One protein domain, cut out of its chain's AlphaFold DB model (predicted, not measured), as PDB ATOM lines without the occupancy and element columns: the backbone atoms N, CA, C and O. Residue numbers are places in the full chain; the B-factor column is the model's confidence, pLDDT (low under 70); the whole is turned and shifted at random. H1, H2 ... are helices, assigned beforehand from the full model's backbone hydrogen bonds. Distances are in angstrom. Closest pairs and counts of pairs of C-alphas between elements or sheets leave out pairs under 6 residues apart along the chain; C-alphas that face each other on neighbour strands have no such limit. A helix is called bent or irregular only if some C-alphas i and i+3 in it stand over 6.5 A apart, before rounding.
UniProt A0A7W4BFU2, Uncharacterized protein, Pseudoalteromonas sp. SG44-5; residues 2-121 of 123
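What this domain is: This is residues 2 to 121 of the 123 residues of an uncharacterized protein of Pseudoalteromonas sp. SG44-5 (UniProt A0A7W4BFU2). A long helix, H1, sticks out as an arm with its residues 2 to 30 from a small all-helix head. In the head, H2b and H3 lie side by side as a helical hairpin, the short arm H2a folds back along the first part of H2b, and the last part of H1 packs on H2a and H3. The loop of residues 90 to 101, between H2b and H3, lies at the end of the head away from the arm. The printed part has 120 residues with three named helices, H1, H2 and H3 in that order, and no named strand; the class is all helix. The whole is extended, with a radius of gyration of the C-alphas of 24.3 A and spans of 96 by 24 by 21 A, H1 making much of the length.

How they stand to each other: H1, residues 2 to 47, has a kink of 42 degrees near residue 41 and is only just irregular, C-alphas 38 and 41 being 6.8 A apart. By its hydrogen bonds H2, residues 54 to 89, was assigned as one helix, but it is bent: C-alphas 63 and 66 are 9.4 A apart, and its arms are H2a, residues 54 to 63, and H2b, residues 66 to 89. H1 touches H2a with residues 38 to 42 alone, closest at the C-alphas of Ala 38 and Leu 60, 6.2 A; the two form a helical hairpin at a shallow tilt of 14 degrees, opposite ways. H2a touches H2b, closest at the C-alphas of Glu 61 and Ser 68, 5.7 A, with residues 68 to 75 of H2b alone; they run opposite ways at a shallow tilt of 3 degrees. H2b is irregular, with C-alphas 67 and 70 at 7.4 A, and has a kink of 33 degrees near residue 74. H3, residues 102 to 119, forms a helical hairpin with H2b, opposite ways at a shallow tilt of 1 degrees; their closest C-alphas, of Ala 86 and Cys 105, are 4.9 A apart. Residues 43 to 46 of H1 touch residues 113 to 117 of H3, closest at the C-alphas of Leu 46 and Thr 113, 5.8 A. H2a and H3 are apart. In H2a and H3 every O i to N i+4 pair is within hydrogen-bond range, against 40 of 42 in H1 and 16 of 20 in H2b.

Where its parts are: H1 is 65.0 A long, from C-alpha 2 at (209.867, 154.024, 88.991) to C-alpha 47. H2a measures 14.4 A and H2b 34.3 A, the latter starting at C-alpha 66 at (172.978, 189.224, 90.745). H3 measures 26.3 A and ends at C-alpha 119 at (177.564, 199.374, 99.072).

The domain as a whole: The two C-alphas farthest apart are those of Glu 2 and Tyr 95, 96.3 A. The printed part has no cut. The link from H1 to H2 is short and that from H2 to H3 is long, with 12 residues. The model's mean pLDDT over the printed part is 87.5, and residues 96, 98 and 100 are under 70.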
ATOM      1  N   GLU A   2     211.057 153.378  88.402       71.69
ATOM      2  CA  GLU A   2     209.867 154.024  88.991       71.69
ATOM      3  C   GLU A   2     210.090 155.471  89.466       71.69
ATOM      4  O   GLU A   2     209.215 156.309  89.270       71.69
ATOM      5  N   GLU A   3     211.271 155.820  89.992       74.12
ATOM      6  CA  GLU A   3     211.531 157.173  90.525       74.12
ATOM      7  C   GLU A   3     211.395 158.296  89.485       74.12
ATOM      8  O   GLU A   3     210.868 159.367  89.784       74.12
ATOM      9  N   TRP A   4     211.827 158.061  88.242       80.88
ATOM     10  CA  TRP A   4     211.658 159.033  87.159       80.88
ATOM     11  C   TRP A   4     210.170 159.252  86.839       80.88
ATOM     12  O   TRP A   4     209.728 160.395  86.697       80.88
ATOM     13  N   LYS A   5     209.361 158.187  86.811       82.31
ATOM     14  CA  LYS A   5     207.912 158.307  86.591       82.31
ATOM     15  C   LYS A   5     207.254 159.130  87.700       82.31
ATOM     16  O   LYS A   5     206.462 160.018  87.397       82.31
ATOM     17  N   ILE A   6     207.654 158.911  88.954       82.12
ATOM     18  CA  ILE A   6     207.159 159.664  90.117       82.12
ATOM     19  C   ILE A   6     207.533 161.150  90.017       82.12
ATOM     20  O   ILE A   6     206.663 162.009  90.151       82.12
ATOM     21  N   ARG A   7     208.794 161.483  89.708       83.31
ATOM     22  CA  ARG A   7     209.228 162.886  89.547       83.31
ATOM     23  C   ARG A   7     208.503 163.597  88.402       83.31
ATOM     24  O   ARG A   7     208.126 164.758  88.542       83.31
ATOM     25  N   THR A   8     208.265 162.895  87.296       83.44
ATOM     26  CA  THR A   8     207.533 163.445  86.144       83.44
ATOM     27  C   THR A   8     206.063 163.691  86.489       83.44
ATOM     28  O   THR A   8     205.528 164.750  86.165       83.44
ATOM     29  N   LEU A   9     205.423 162.766  87.213       84.50
ATOM     30  CA  LEU A   9     204.049 162.924  87.699       84.50
ATOM     31  C   LEU A   9     203.903 164.109  88.660       84.50
ATOM     32  O   LEU A   9     202.950 164.874  88.528       84.50
ATOM     33  N   ILE A  10     204.859 164.305  89.575       86.25
ATOM     34  CA  ILE A  10     204.876 165.469  90.476       86.25
ATOM     35  C   ILE A  10     205.000 166.769  89.670       86.25
ATOM     36  O   ILE A  10     204.241 167.705  89.907       86.25
ATOM     37  N   GLY A  11     205.892 166.817  88.675       83.50
ATOM     38  CA  GLY A  11     206.041 167.984  87.799       83.50
ATOM     39  C   GLY A  11     204.753 168.335  87.046       83.50
ATOM     40  O   GLY A  11     204.342 169.495  87.030       83.50
ATOM     41  N   ILE A  12     204.068 167.330  86.492       87.81
ATOM     42  CA  ILE A  12     202.780 167.511  85.804       87.81
ATOM     43  C   ILE A  12     201.696 167.979  86.788       87.81
ATOM     44  O   ILE A  12     200.939 168.898  86.476       87.81
ATOM     45  N   ALA A  13     201.643 167.407  87.994       85.50
ATOM     46  CA  ALA A  13     200.681 167.799  89.024       85.50
ATOM     47  C   ALA A  13     200.896 169.248  89.507       85.50
ATOM     48  O   ALA A  13     199.934 170.008  89.660       85.50
ATOM     49  N   CYS A  14     202.147 169.677  89.692       85.94
ATOM     50  CA  CYS A  14     202.481 171.060  90.038       85.94
ATOM     51  C   CYS A  14     202.143 172.036  88.899       85.94
ATOM     52  O   CYS A  14     201.592 173.107  89.151       85.94
ATOM     53  N   ALA A  15     202.399 171.664  87.641       84.19
ATOM     54  CA  ALA A  15     202.030 172.489  86.489       84.19
ATOM     55  C   ALA A  15     200.504 172.636  86.352       84.19
ATOM     56  O   ALA A  15     199.999 173.741  86.145       84.19
ATOM     57  N   ALA A  16     199.755 171.543  86.536       85.69
ATOM     58  CA  ALA A  16     198.295 171.554  86.484       85.69
ATOM     59  C   ALA A  16     197.681 172.405  87.608       85.69
ATOM     60  O   ALA A  16     196.777 173.204  87.361       85.69
ATOM     61  N   THR A  17     198.194 172.290  88.835       85.38
ATOM     62  CA  THR A  17     197.725 173.119  89.959       85.38
ATOM     63  C   THR A  17     198.071 174.596  89.755       85.38
ATOM     64  O   THR A  17     197.203 175.447  89.959       85.38
ATOM     65  N   GLY A  18     199.274 174.911  89.263       83.81
ATOM     66  CA  GLY A  18     199.672 176.275  88.903       83.81
ATOM     67  C   GLY A  18     198.763 176.904  87.842       83.81
ATOM     68  O   GLY A  18     198.314 178.040  88.010       83.81
ATOM     69  N   TRP A  19     198.413 176.154  86.794       85.06
ATOM     70  CA  TRP A  19     197.487 176.626  85.760       85.06
ATOM     71  C   TRP A  19     196.082 176.866  86.327       85.06
ATOM     72  O   TRP A  19     195.517 177.941  86.126       85.06
ATOM     73  N   LEU A  20     195.526 175.928  87.097       83.75
ATOM     74  CA  LEU A  20     194.189 176.090  87.681       83.75
ATOM     75  C   LEU A  20     194.093 177.322  88.592       83.75
ATOM     76  O   LEU A  20     193.105 178.062  88.534       83.75
ATOM     77  N   VAL A  21     195.121 177.567  89.410       83.62
ATOM     78  CA  VAL A  21     195.186 178.754  90.272       83.62
ATOM     79  C   VAL A  21     195.331 180.023  89.430       83.62
ATOM     80  O   VAL A  21     194.562 180.966  89.626       83.62
ATOM     81  N   GLY A  22     196.240 180.038  88.452       80.69
ATOM     82  CA  GLY A  22     196.441 181.181  87.557       80.69
ATOM     83  C   GLY A  22     195.178 181.558  86.777       80.69
ATOM     84  O   GLY A  22     194.809 182.730  86.720       80.69
ATOM     85  N   HIS A  23     194.454 180.564  86.260       83.44
ATOM     86  CA  HIS A  23     193.206 180.772  85.529       83.44
ATOM     87  C   HIS A  23     192.100 181.347  86.429       83.44
ATOM     88  O   HIS A  23     191.416 182.297  86.048       83.44
ATOM     89  N   LYS A  24     191.951 180.837  87.660       79.94
ATOM     90  CA  LYS A  24     190.997 181.396  88.635       79.94
ATOM     91  C   LYS A  24     191.328 182.843  89.008       79.94
ATOM     92  O   LYS A  24     190.415 183.659  89.128       79.94
ATOM     93  N   LEU A  25     192.611 183.171  89.175       80.38
ATOM     94  CA  LEU A  25     193.051 184.535  89.479       80.38
ATOM     95  C   LEU A  25     192.794 185.495  88.311       80.38
ATOM     96  O   LEU A  25     192.334 186.615  88.545       80.38
ATOM     97  N   ALA A  26     193.043 185.060  87.072       83.00
ATOM     98  CA  ALA A  26     192.762 185.842  85.870       83.00
ATOM     99  C   ALA A  26     191.261 186.152  85.739       83.00
ATOM    100  O   ALA A  26     190.886 187.324  85.674       83.00
ATOM    101  N   LEU A  27     190.406 185.130  85.852       80.75
ATOM    102  CA  LEU A  27     188.946 185.295  85.849       80.75
ATOM    103  C   LEU A  27     188.465 186.232  86.968       80.75
ATOM    104  O   LEU A  27     187.603 187.085  86.760       80.75
ATOM    105  N   GLY A  28     189.032 186.105  88.170       83.38
ATOM    106  CA  GLY A  28     188.704 186.983  89.292       83.38
ATOM    107  C   GLY A  28     189.143 188.435  89.075       83.38
ATOM    108  O   GLY A  28     188.534 189.349  89.628       83.38
ATOM    109  N   ARG A  29     190.194 188.684  88.286       85.19
ATOM    110  CA  ARG A  29     190.638 190.042  87.939       85.19
ATOM    111  C   ARG A  29     189.695 190.699  86.934       85.19
ATOM    112  O   ARG A  29     189.394 191.876  87.102       85.19
ATOM    113  N   GLU A  30     189.230 189.964  85.929       85.25
ATOM    114  CA  GLU A  30     188.284 190.488  84.934       85.25
ATOM    115  C   GLU A  30     186.941 190.839  85.568       85.25
ATOM    116  O   GLU A  30     186.507 191.983  85.462       85.25
ATOM    117  N   LYS A  31     186.369 189.935  86.373       85.38
ATOM    118  CA  LYS A  31     185.111 190.208  87.089       85.38
ATOM    119  C   LYS A  31     185.183 191.430  88.004       85.38
ATOM    120  O   LYS A  31     184.219 192.178  88.123       85.38
ATOM    121  N   ARG A  32     186.325 191.650  88.663       88.12
ATOM    122  CA  ARG A  32     186.542 192.850  89.486       88.12
ATOM    123  C   ARG A  32     186.588 194.121  88.649       88.12
ATOM    124  O   ARG A  32     185.986 195.114  89.036       88.12
ATOM    125  N   LYS A  33     187.253 194.085  87.489       89.94
ATOM    126  CA  LYS A  33     187.260 195.219  86.554       89.94
ATOM    127  C   LYS A  33     185.854 195.545  86.057       89.94
ATOM    128  O   LYS A  33     185.488 196.712  86.078       89.94
ATOM    129  N   GLU A  34     185.079 194.538  85.662       89.25
ATOM    130  CA  GLU A  34     183.689 194.713  85.212       89.25
ATOM    131  C   GLU A  34     182.812 195.309  86.316       89.25
ATOM    132  O   GLU A  34     182.104 196.287  86.087       89.25
ATOM    133  N   TYR A  35     182.922 194.776  87.537       92.69
ATOM    134  CA  TYR A  35     182.209 195.300  88.699       92.69
ATOM    135  C   TYR A  35     182.559 196.767  88.972       92.69
ATOM    136  O   TYR A  35     181.667 197.604  89.088       92.69
ATOM    137  N   ASN A  36     183.852 197.087  89.031       92.38
ATOM    138  CA  ASN A  36     184.324 198.440  89.309       92.38
ATOM    139  C   ASN A  36     183.878 199.415  88.216       92.38
ATOM    140  O   ASN A  36     183.356 200.476  88.534       92.38
ATOM    141  N   ALA A  37     183.994 199.030  86.942       92.56
ATOM    142  CA  ALA A  37     183.559 199.854  85.818       92.56
ATOM    143  C   ALA A  37     182.049 200.144  85.842       92.56
ATOM    144  O   ALA A  37     181.635 201.249  85.509       92.56
ATOM    145  N   ALA A  38     181.227 199.178  86.259       92.38
ATOM    146  CA  ALA A  38     179.780 199.357  86.346       92.38
ATOM    147  C   ALA A  38     179.346 200.207  87.555       92.38
ATOM    148  O   ALA A  38     178.328 200.895  87.494       92.38
ATOM    149  N   VAL A  39     180.096 200.151  88.657       93.81
ATOM    150  CA  VAL A  39     179.782 200.863  89.905       93.81
ATOM    151  C   VAL A  39     180.333 202.293  89.915       93.81
ATOM    152  O   VAL A  39     179.748 203.162  90.566       93.81
ATOM    153  N   GLU A  40     181.412 202.563  89.181       93.62
ATOM    154  CA  GLU A  40     182.076 203.872  89.155       93.62
ATOM    155  C   GLU A  40     181.138 205.048  88.830       93.62
ATOM    156  O   GLU A  40     181.164 206.022  89.581       93.62
ATOM    157  N   PRO A  41     180.228 204.974  87.834       92.75
ATOM    158  CA  PRO A  41     179.309 206.075  87.550       92.75
ATOM    159  C   PRO A  41     178.428 206.446  88.749       92.75
ATOM    160  O   PRO A  41     178.219 207.622  89.025       92.75
ATOM    161  N   ILE A  42     177.956 205.451  89.508       94.12
ATOM    162  CA  ILE A  42     177.154 205.681  90.720       94.12
ATOM    163  C   ILE A  42     178.010 206.334  91.803       94.12
ATOM    164  O   ILE A  42     177.550 207.247  92.482       94.12
ATOM    165  N   ARG A  43     179.259 205.886  91.969       94.69
ATOM    166  CA  ARG A  43     180.180 206.486  92.942       94.69
ATOM    167  C   ARG A  43     180.461 207.946  92.615       94.69
ATOM    168  O   ARG A  43     180.442 208.752  93.536       94.69
ATOM    169  N   CYS A  44     180.696 208.279  91.346       93.62
ATOM    170  CA  CYS A  44     180.932 209.657  90.919       93.62
ATOM    171  C   CYS A  44     179.752 210.564  91.284       93.62
ATOM    172  O   CYS A  44     179.973 211.597  91.906       93.62
ATOM    173  N   LEU A  45     178.517 210.136  90.991       93.75
ATOM    174  CA  LEU A  45     177.311 210.876  91.383       93.75
ATOM    175  C   LEU A  45     177.267 211.088  92.903       93.75
ATOM    176  O   LEU A  45     177.168 212.213  93.376       93.75
ATOM    177  N   LEU A  46     177.442 210.017  93.680       93.31
ATOM    178  CA  LEU A  46     177.374 210.080  95.142       93.31
ATOM    179  C   LEU A  46     178.487 210.928  95.775       93.31
ATOM    180  O   LEU A  46     178.259 211.545  96.808       93.31
ATOM    181  N   ILE A  47     179.694 210.941  95.204       92.69
ATOM    182  CA  ILE A  47     180.815 211.756  95.703       92.69
ATOM    183  C   ILE A  47     180.584 213.242  95.414       92.69
ATOM    184  O   ILE A  47     180.984 214.079  96.217       92.69
ATOM    185  N   ASN A  48     179.923 213.553  94.301       91.81
ATOM    186  CA  ASN A  48     179.569 214.917  93.918       91.81
ATOM    187  C   ASN A  48     178.263 215.404  94.572       91.81
ATOM    188  O   ASN A  48     177.760 216.458  94.195       91.81
ATOM    189  N   ASP A  49     177.714 214.650  95.533       87.69
ATOM    190  CA  ASP A  49     176.414 214.910  96.160       87.69
ATOM    191  C   ASP A  49     175.255 215.013  95.139       87.69
ATOM    192  O   ASP A  49     174.257 215.696  95.365       87.69
ATOM    193  N   GLU A  50     175.356 214.296  94.017       91.06
ATOM    194  CA  GLU A  50     174.319 214.213  92.992       91.06
ATOM    195  C   GLU A  50     173.367 213.034  93.239       91.06
ATOM    196  O   GLU A  50     173.742 211.960  93.729       91.06
ATOM    197  N   GLU A  51     172.101 213.221  92.865       91.38
ATOM    198  CA  GLU A  51     171.076 212.195  93.021       91.38
ATOM    199  C   GLU A  51     171.249 211.029  92.051       91.38
ATOM    200  O   GLU A  51     171.316 211.180  90.828       91.38
ATOM    201  N   VAL A  52     171.220 209.817  92.602       93.19
ATOM    202  CA  VAL A  52     171.223 208.594  91.807       93.19
ATOM    203  C   VAL A  52     169.800 208.289  91.351       93.19
ATOM    204  O   VAL A  52     168.928 207.877  92.125       93.19
ATOM    205  N   SER A  53     169.566 208.447  90.054       92.69
ATOM    206  CA  SER A  53     168.275 208.143  89.449       92.69
ATOM    207  C   SER A  53     168.032 206.633  89.319       92.69
ATOM    208  O   SER A  53     168.950 205.812  89.226       92.69
ATOM    209  N   GLY A  54     166.754 206.249  89.267       91.94
ATOM    210  CA  GLY A  54     166.365 204.844  89.130       91.94
ATOM    211  C   GLY A  54     166.823 204.207  87.813       91.94
ATOM    212  O   GLY A  54     167.026 202.994  87.758       91.94
ATOM    213  N   SER A  55     167.034 205.002  86.759       93.00
ATOM    214  CA  SER A  55     167.558 204.509  85.481       93.00
ATOM    215  C   SER A  55     169.009 204.044  85.603       93.00
ATOM    216  O   SER A  55     169.346 202.991  85.067       93.00
ATOM    217  N   VAL A  56     169.847 204.754  86.366       92.94
ATOM    218  CA  VAL A  56     171.243 204.360  86.619       92.94
ATOM    219  C   VAL A  56     171.299 203.025  87.367       92.94
ATOM    220  O   VAL A  56     172.071 202.137  87.003       92.94
ATOM    221  N   ILE A  57     170.422 202.831  88.355       93.50
ATOM    222  CA  ILE A  57     170.318 201.566  89.100       93.50
ATOM    223  C   ILE A  57     169.833 200.417  88.210       93.50
ATOM    224  O   ILE A  57     170.347 199.305  88.309       93.50
ATOM    225  N   LYS A  58     168.888 200.674  87.301       93.31
ATOM    226  CA  LYS A  58     168.417 199.663  86.345       93.31
ATOM    227  C   LYS A  58     169.512 199.259  85.352       93.31
ATOM    228  O   LYS A  58     169.641 198.081  85.012       93.31
ATOM    229  N   THR A  59     170.330 200.214  84.913       92.12
ATOM    230  CA  THR A  59     171.514 199.933  84.090       92.12
ATOM    231  C   THR A  59     172.511 199.063  84.853       92.12
ATOM    232  O   THR A  59     172.967 198.056  84.316       92.12
ATOM    233  N   LEU A  60     172.786 199.377  86.124       93.12
ATOM    234  CA  LEU A  60     173.640 198.557  86.988       93.12
ATOM    235  C   LEU A  60     173.120 197.116  87.109       93.12
ATOM    236  O   LEU A  60     173.900 196.171  86.994       93.12
ATOM    237  N   GLU A  61     171.812 196.945  87.317       93.62
ATOM    238  CA  GLU A  61     171.170 195.627  87.373       93.62
ATOM    239  C   GLU A  61     171.346 194.851  86.067       93.62
ATOM    240  O   GLU A  61     171.648 193.661  86.086       93.62
ATOM    241  N   THR A  62     171.211 195.536  84.933       92.56
ATOM    242  CA  THR A  62     171.358 194.928  83.606       92.56
ATOM    243  C   THR A  62     172.796 194.465  83.357       92.56
ATOM    244  O   THR A  62     173.003 193.394  82.792       92.56
ATOM    245  N   VAL A  63     173.789 195.244  83.799       91.75
ATOM    246  CA  VAL A  63     175.215 194.947  83.583       91.75
ATOM    247  C   VAL A  63     175.733 193.878  84.548       91.75
ATOM    248  O   VAL A  63     176.433 192.961  84.131       91.75
ATOM    249  N   LEU A  64     175.402 193.975  85.838       91.19
ATOM    250  CA  LEU A  64     175.970 193.105  86.878       91.19
ATOM    251  C   LEU A  64     175.048 191.958  87.303       91.19
ATOM    252  O   LEU A  64     175.481 191.042  88.010       91.19
ATOM    253  N   GLY A  65     173.767 192.005  86.938       91.88
ATOM    254  CA  GLY A  65     172.776 191.017  87.349       91.88
ATOM    255  C   GLY A  65     172.773 190.825  88.864       91.88
ATOM    256  O   GLY A  65     172.646 191.775  89.637       91.88
ATOM    257  N   ARG A  66     172.987 189.583  89.314       90.25
ATOM    258  CA  ARG A  66     172.978 189.224  90.745       90.25
ATOM    259  C   ARG A  66     174.015 189.976  91.582       90.25
ATOM    260  O   ARG A  66     173.763 190.212  92.765       90.25
ATOM    261  N   ASP A  67     175.141 190.383  90.998       87.81
ATOM    262  CA  ASP A  67     176.218 191.053  91.738       87.81
ATOM    263  C   ASP A  67     175.847 192.481  92.172       87.81
ATOM    264  O   ASP A  67     176.436 193.014  93.118       87.81
ATOM    265  N   SER A  68     174.816 193.074  91.558       91.94
ATOM    266  CA  SER A  68     174.251 194.374  91.949       91.94
ATOM    267  C   SER A  68     173.269 194.304  93.125       91.94
ATOM    268  O   SER A  68     172.937 195.337  93.708       91.94
ATOM    269  N   GLY A  69     172.812 193.111  93.531       92.06
ATOM    270  CA  GLY A  69     171.650 192.964  94.417       92.06
ATOM    271  C   GLY A  69     171.772 193.677  95.770       92.06
ATOM    272  O   GLY A  69     170.787 194.193  96.295       92.06
ATOM    273  N   LYS A  70     172.987 193.776  96.328       93.19
ATOM    274  CA  LYS A  70     173.231 194.535  97.570       93.19
ATOM    275  C   LYS A  70     173.048 196.044  97.378       93.19
ATOM    276  O   LYS A  70     172.519 196.691  98.277       93.19
ATOM    277  N   ILE A  71     173.471 196.578  96.231       94.12
ATOM    278  CA  ILE A  71     173.345 197.999  95.882       94.12
ATOM    279  C   ILE A  71     171.877 198.322  95.612       94.12
ATOM    280  O   ILE A  71     171.347 199.256  96.201       94.12
ATOM    281  N   ILE A  72     171.190 197.499  94.814       94.81
ATOM    282  CA  ILE A  72     169.761 197.672  94.506       94.81
ATOM    283  C   ILE A  72     168.915 197.633  95.778       94.81
ATOM    284  O   ILE A  72     168.019 198.456  95.965       94.81
ATOM    285  N   LYS A  73     169.201 196.686  96.678       95.44
ATOM    286  CA  LYS A  73     168.495 196.593  97.955       95.44
ATOM    287  C   LYS A  73     168.674 197.866  98.779       95.44
ATOM    288  O   LYS A  73     167.685 198.403  99.260       95.44
ATOM    289  N   GLU A  74     169.905 198.349  98.934       95.81
ATOM    290  CA  GLU A  74     170.172 199.587  99.679       95.81
ATOM    291  C   GLU A  74     169.512 200.800  99.018       95.81
ATOM    292  O   GLU A  74     168.928 201.637  99.707       95.81
ATOM    293  N   TYR A  75     169.538 200.850  97.683       96.12
ATOM    294  CA  TYR A  75     168.888 201.897  96.911       96.12
ATOM    295  C   TYR A  75     167.384 201.961  97.202       96.12
ATOM    296  O   TYR A  75     166.861 203.015  97.552       96.12
ATOM    297  N   ASN A  76     166.693 200.825  97.108       95.75
ATOM    298  CA  ASN A  76     165.241 200.765  97.271       95.75
ATOM    299  C   ASN A  76     164.786 200.885  98.730       95.75
ATOM    300  O   ASN A  76     163.731 201.457  98.988       95.75
ATOM    301  N   VAL A  77     165.548 200.327  99.675       95.50
ATOM    302  CA  VAL A  77     165.143 200.253 101.089       95.50
ATOM    303  C   VAL A  77     165.529 201.508 101.866       95.50
ATOM    304  O   VAL A  77     164.783 201.906 102.755       95.50
ATOM    305  N   SER A  78     166.679 202.119 101.568       93.44
ATOM    306  CA  SER A  78     167.180 203.264 102.336       93.44
ATOM    307  C   SER A  78     167.315 204.515 101.484       93.44
ATOM    308  O   SER A  78     166.738 205.535 101.839       93.44
ATOM    309  N   TYR A  79     168.058 204.462 100.376       94.81
ATOM    310  CA  TYR A  79     168.428 205.678  99.648       94.81
ATOM    311  C   TYR A  79     167.207 206.402  99.073       94.81
ATOM    312  O   TYR A  79     166.924 207.528  99.463       94.81
ATOM    313  N   LYS A  80     166.439 205.742  98.200       94.62
ATOM    314  CA  LYS A  80     165.291 206.346  97.519       94.62
ATOM    315  C   LYS A  80     164.242 206.896  98.503       94.62
ATOM    316  O   LYS A  80     163.842 208.041  98.316       94.62
ATOM    317  N   PRO A  81     163.825 206.169  99.559       94.19
ATOM    318  CA  PRO A  81     162.927 206.727 100.571       94.19
ATOM    319  C   PRO A  81     163.500 207.951 101.296       94.19
ATOM    320  O   PRO A  81     162.768 208.904 101.545       94.19
ATOM    321  N   SER A  82     164.797 207.956 101.622       93.19
ATOM    322  CA  SER A  82     165.444 209.104 102.268       93.19
ATOM    323  C   SER A  82     165.494 210.333 101.363       93.19
ATOM    324  O   SER A  82     165.228 211.429 101.844       93.19
ATOM    325  N   ILE A  83     165.784 210.154 100.071       91.62
ATOM    326  CA  ILE A  83     165.763 211.248  99.092       91.62
ATOM    327  C   ILE A  83     164.343 211.803  98.933       91.62
ATOM    328  O   ILE A  83     164.153 213.011  98.986       91.62
ATOM    329  N   LEU A  84     163.326 210.940  98.830       90.88
ATOM    330  CA  LEU A  84     161.926 211.381  98.769       90.88
ATOM    331  C   LEU A  84     161.521 212.181 100.013       90.88
ATOM    332  O   LEU A  84     160.949 213.256  99.881       90.88
ATOM    333  N   ARG A  85     161.888 211.707 101.209       88.00
ATOM    334  CA  ARG A  85     161.638 212.435 102.459       88.00
ATOM    335  C   ARG A  85     162.358 213.787 102.498       88.00
ATOM    336  O   ARG A  85     161.813 214.748 103.021       88.00
ATOM    337  N   ALA A  86     163.581 213.860 101.975       87.12
ATOM    338  CA  ALA A  86     164.332 215.109 101.885       87.12
ATOM    339  C   ALA A  86     163.618 216.126 100.971       87.12
ATOM    340  O   ALA A  86     163.450 217.279 101.357       87.12
ATOM    341  N   HIS A  87     163.105 215.678  99.820       85.75
ATOM    342  CA  HIS A  87     162.279 216.511  98.934       85.75
ATOM    343  C   HIS A  87     160.969 216.955  99.584       85.75
ATOM    344  O   HIS A  87     160.590 218.114  99.456       85.75
ATOM    345  N   GLU A  88     160.296 216.068 100.319       83.94
ATOM    346  CA  GLU A  88     159.066 216.407 101.048       83.94
ATOM    347  C   GLU A  88     159.293 217.488 102.113       83.94
ATOM    348  O   GLU A  88     158.421 218.334 102.313       83.94
ATOM    349  N   LEU A  89     160.456 217.487 102.776       78.81
ATOM    350  CA  LEU A  89     160.835 218.521 103.745       78.81
ATOM    351  C   LEU A  89     161.088 219.873 103.071       78.81
ATOM    352  O   LEU A  89     160.772 220.907 103.645       78.81
ATOM    353  N   LEU A  90     161.610 219.878 101.846       75.88
ATOM    354  CA  LEU A  90     161.835 221.101 101.072       75.88
ATOM    355  C   LEU A  90     160.562 221.665 100.420       75.88
ATOM    356  O   LEU A  90     160.655 222.661  99.700       75.88
ATOM    357  N   ASN A  91     159.384 221.074 100.658       73.56
ATOM    358  CA  ASN A  91     158.136 221.618 100.134       73.56
ATOM    359  C   ASN A  91     157.964 223.080 100.558       73.56
ATOM    360  O   ASN A  91     158.077 223.451 101.730       73.56
ATOM    361  N   THR A  92     157.692 223.915  99.564       70.38
ATOM    362  CA  THR A  92     157.429 225.331  99.759       70.38
ATOM    363  C   THR A  92     155.983 225.534 100.190       70.38
ATOM    364  O   THR A  92     155.079 224.899  99.641       70.38
ATOM    365  N   ASN A  93     155.748 226.437 101.142       73.75
ATOM    366  CA  ASN A  93     154.398 226.888 101.465       73.75
ATOM    367  C   ASN A  93     153.748 227.615 100.268       73.75
ATOM    368  O   ASN A  93     154.364 227.853  99.229       73.75
ATOM    369  N   GLU A  94     152.492 228.022 100.449       73.38
ATOM    370  CA  GLU A  94     151.694 228.800  99.487       73.38
ATOM    371  C   GLU A  94     152.370 230.114  99.034       73.38
ATOM    372  O   GLU A  94     151.994 230.683  98.012       73.38
ATOM    373  N   TYR A  95     153.381 230.576  99.775       70.44
ATOM    374  CA  TYR A  95     154.140 231.805  99.544       70.44
ATOM    375  C   TYR A  95     155.538 231.554  98.954       70.44
ATOM    376  O   TYR A  95     156.293 232.505  98.753       70.44
ATOM    377  N   GLY A  96     155.890 230.301  98.643       67.50
ATOM    378  CA  GLY A  96     157.184 229.938  98.059       67.50
ATOM    379  C   GLY A  96     158.334 229.811  99.066       67.50
ATOM    380  O   GLY A  96     159.475 229.629  98.647       67.50
ATOM    381  N   GLU A  97     158.068 229.889 100.372       70.25
ATOM    382  CA  GLU A  97     159.094 229.725 101.407       70.25
ATOM    383  C   GLU A  97     159.246 228.245 101.789       70.25
ATOM    384  O   GLU A  97     158.233 227.557 101.964       70.25
ATOM    385  N   PRO A  98     160.480 227.736 101.952       66.75
ATOM    386  CA  PRO A  98     160.709 226.368 102.400       66.75
ATOM    387  C   PRO A  98     160.125 226.172 103.805       66.75
ATOM    388  O   PRO A  98     160.472 226.898 104.735       66.75
ATOM    389  N   GLN A  99     159.226 225.196 103.973       70.06
ATOM    390  CA  GLN A  99     158.660 224.875 105.292       70.06
ATOM    391  C   GLN A  99     159.577 223.998 106.152       70.06
ATOM    392  O   GLN A  99     159.330 223.863 107.350       70.06
ATOM    393  N   GLY A 100     160.605 223.384 105.564       68.62
ATOM    394  CA  GLY A 100     161.501 222.467 106.260       68.62
ATOM    395  C   GLY A 100     162.846 223.059 106.650       68.62
ATOM    396  O   GLY A 100     163.323 224.048 106.098       68.62
ATOM    397  N   ASP A 101     163.479 222.377 107.598       81.50
ATOM    398  CA  ASP A 101     164.853 222.619 108.012       81.50
ATOM    399  C   ASP A 101     165.820 222.147 106.907       81.50
ATOM    400  O   ASP A 101     166.002 220.945 106.666       81.50
ATOM    401  N   GLU A 102     166.440 223.103 106.207       82.44
ATOM    402  CA  GLU A 102     167.447 222.820 105.179       82.44
ATOM    403  C   GLU A 102     168.616 221.978 105.710       82.44
ATOM    404  O   GLU A 102     169.181 221.169 104.963       82.44
ATOM    405  N   ASP A 103     169.003 222.161 106.973       85.69
ATOM    406  CA  ASP A 103     170.108 221.422 107.577       85.69
ATOM    407  C   ASP A 103     169.703 219.970 107.849       85.69
ATOM    408  O   ASP A 103     170.502 219.051 107.619       85.69
ATOM    409  N   GLU A 104     168.449 219.732 108.243       85.81
ATOM    410  CA  GLU A 104     167.895 218.381 108.364       85.81
ATOM    411  C   GLU A 104     167.848 217.677 106.998       85.81
ATOM    412  O   GLU A 104     168.293 216.528 106.877       85.81
ATOM    413  N   CYS A 105     167.414 218.377 105.946       85.81
ATOM    414  CA  CYS A 105     167.412 217.852 104.580       85.81
ATOM    415  C   CYS A 105     168.826 217.464 104.112       85.81
ATOM    416  O   CYS A 105     169.063 216.325 103.687       85.81
ATOM    417  N   LYS A 106     169.804 218.370 104.265       87.88
ATOM    418  CA  LYS A 106     171.217 218.108 103.927       87.88
ATOM    419  C   LYS A 106     171.774 216.921 104.713       87.88
ATOM    420  O   LYS A 106     172.554 216.131 104.173       87.88
ATOM    421  N   LYS A 107     171.384 216.764 105.979       90.44
ATOM    422  CA  LYS A 107     171.812 215.640 106.820       90.44
ATOM    423  C   LYS A 107     171.241 214.311 106.331       90.44
ATOM    424  O   LYS A 107     172.004 213.353 106.185       90.44
ATOM    425  N   ILE A 108     169.942 214.256 106.029       90.06
ATOM    426  CA  ILE A 108     169.285 213.058 105.482       90.06
ATOM    427  C   ILE A 108     169.948 212.647 104.164       90.06
ATOM    428  O   ILE A 108     170.295 211.475 103.992       90.06
ATOM    429  N   PHE A 109     170.184 213.613 103.273       89.44
ATOM    430  CA  PHE A 109     170.846 213.379 101.994       89.44
ATOM    431  C   PHE A 109     172.246 212.784 102.183       89.44
ATOM    432  O   PHE A 109     172.545 211.703 101.673       89.44
ATOM    433  N   LYS A 110     173.086 213.424 103.006       91.56
ATOM    434  CA  LYS A 110     174.451 212.949 103.289       91.56
ATOM    435  C   LYS A 110     174.474 211.551 103.899       91.56
ATOM    436  O   LYS A 110     175.321 210.731 103.536       91.56
ATOM    437  N   GLU A 111     173.566 211.252 104.825       93.56
ATOM    438  CA  GLU A 111     173.478 209.922 105.432       93.56
ATOM    439  C   GLU A 111     173.075 208.849 104.413       93.56
ATOM    440  O   GLU A 111     173.695 207.778 104.377       93.56
ATOM    441  N   ALA A 112     172.085 209.134 103.564       92.75
ATOM    442  CA  ALA A 112     171.641 208.231 102.505       92.75
ATOM    443  C   ALA A 112     172.759 207.969 101.483       92.75
ATOM    444  O   ALA A 112     173.076 206.810 101.188       92.75
ATOM    445  N   THR A 113     173.412 209.033 101.015       93.38
ATOM    446  CA  THR A 113     174.541 208.985 100.079       93.38
ATOM    447  C   THR A 113     175.691 208.155 100.639       93.38
ATOM    448  O   THR A 113     176.175 207.231  99.981       93.38
ATOM    449  N   LYS A 114     176.070 208.377 101.903       93.88
ATOM    450  CA  LYS A 114     177.132 207.610 102.571       93.88
ATOM    451  C   LYS A 114     176.812 206.116 102.666       93.88
ATOM    452  O   LYS A 114     177.702 205.282 102.476       93.88
ATOM    453  N   ARG A 115     175.559 205.754 102.965       93.19
ATOM    454  CA  ARG A 115     175.132 204.346 103.044       93.19
ATOM    455  C   ARG A 115     175.208 203.661 101.687       93.19
ATOM    456  O   ARG A 115     175.777 202.569 101.603       93.19
ATOM    457  N   LEU A 116     174.696 204.305 100.638       93.88
ATOM    458  CA  LEU A 116     174.730 203.747  99.289       93.88
ATOM    459  C   LEU A 116     176.167 203.649  98.756       93.88
ATOM    460  O   LEU A 116     176.545 202.613  98.206       93.88
ATOM    461  N   LEU A 117     177.002 204.659  99.016       93.88
ATOM    462  CA  LEU A 117     178.412 204.670  98.617       93.88
ATOM    463  C   LEU A 117     179.192 203.502  99.235       93.88
ATOM    464  O   LEU A 117     179.998 202.872  98.554       93.88
ATOM    465  N   LYS A 118     178.900 203.148 100.495       93.62
ATOM    466  CA  LYS A 118     179.488 201.976 101.166       93.62
ATOM    467  C   LYS A 118     179.104 200.650 100.501       93.62
ATOM    468  O   LYS A 118     179.835 199.670 100.579       93.62
ATOM    469  N   LYS A 119     177.940 200.568  99.851       92.12
ATOM    470  CA  LYS A 119     177.564 199.374  99.072       92.12
ATOM    471  C   LYS A 119     178.207 199.348  97.691       92.12
ATOM    472  O   LYS A 119     178.304 198.276  97.103       92.12
ATOM    473  N   CYS A 120     178.665 200.502  97.223       91.00
ATOM    474  CA  CYS A 120     179.367 200.707  95.965       91.00
ATOM    475  C   CYS A 120     180.898 200.638  96.146       91.00
ATOM    476  O   CYS A 120     181.632 201.359  95.477       91.00
ATOM    477  N   GLU A 121     181.404 199.838  97.088       89.19
ATOM    478  CA  GLU A 121     182.846 199.661  97.305       89.19
ATOM    479  C   GLU A 121     183.495 198.908  96.139       89.19
ATOM    480  O   GLU A 121     182.986 197.877  95.700       89.19
TER     481      GLU A 121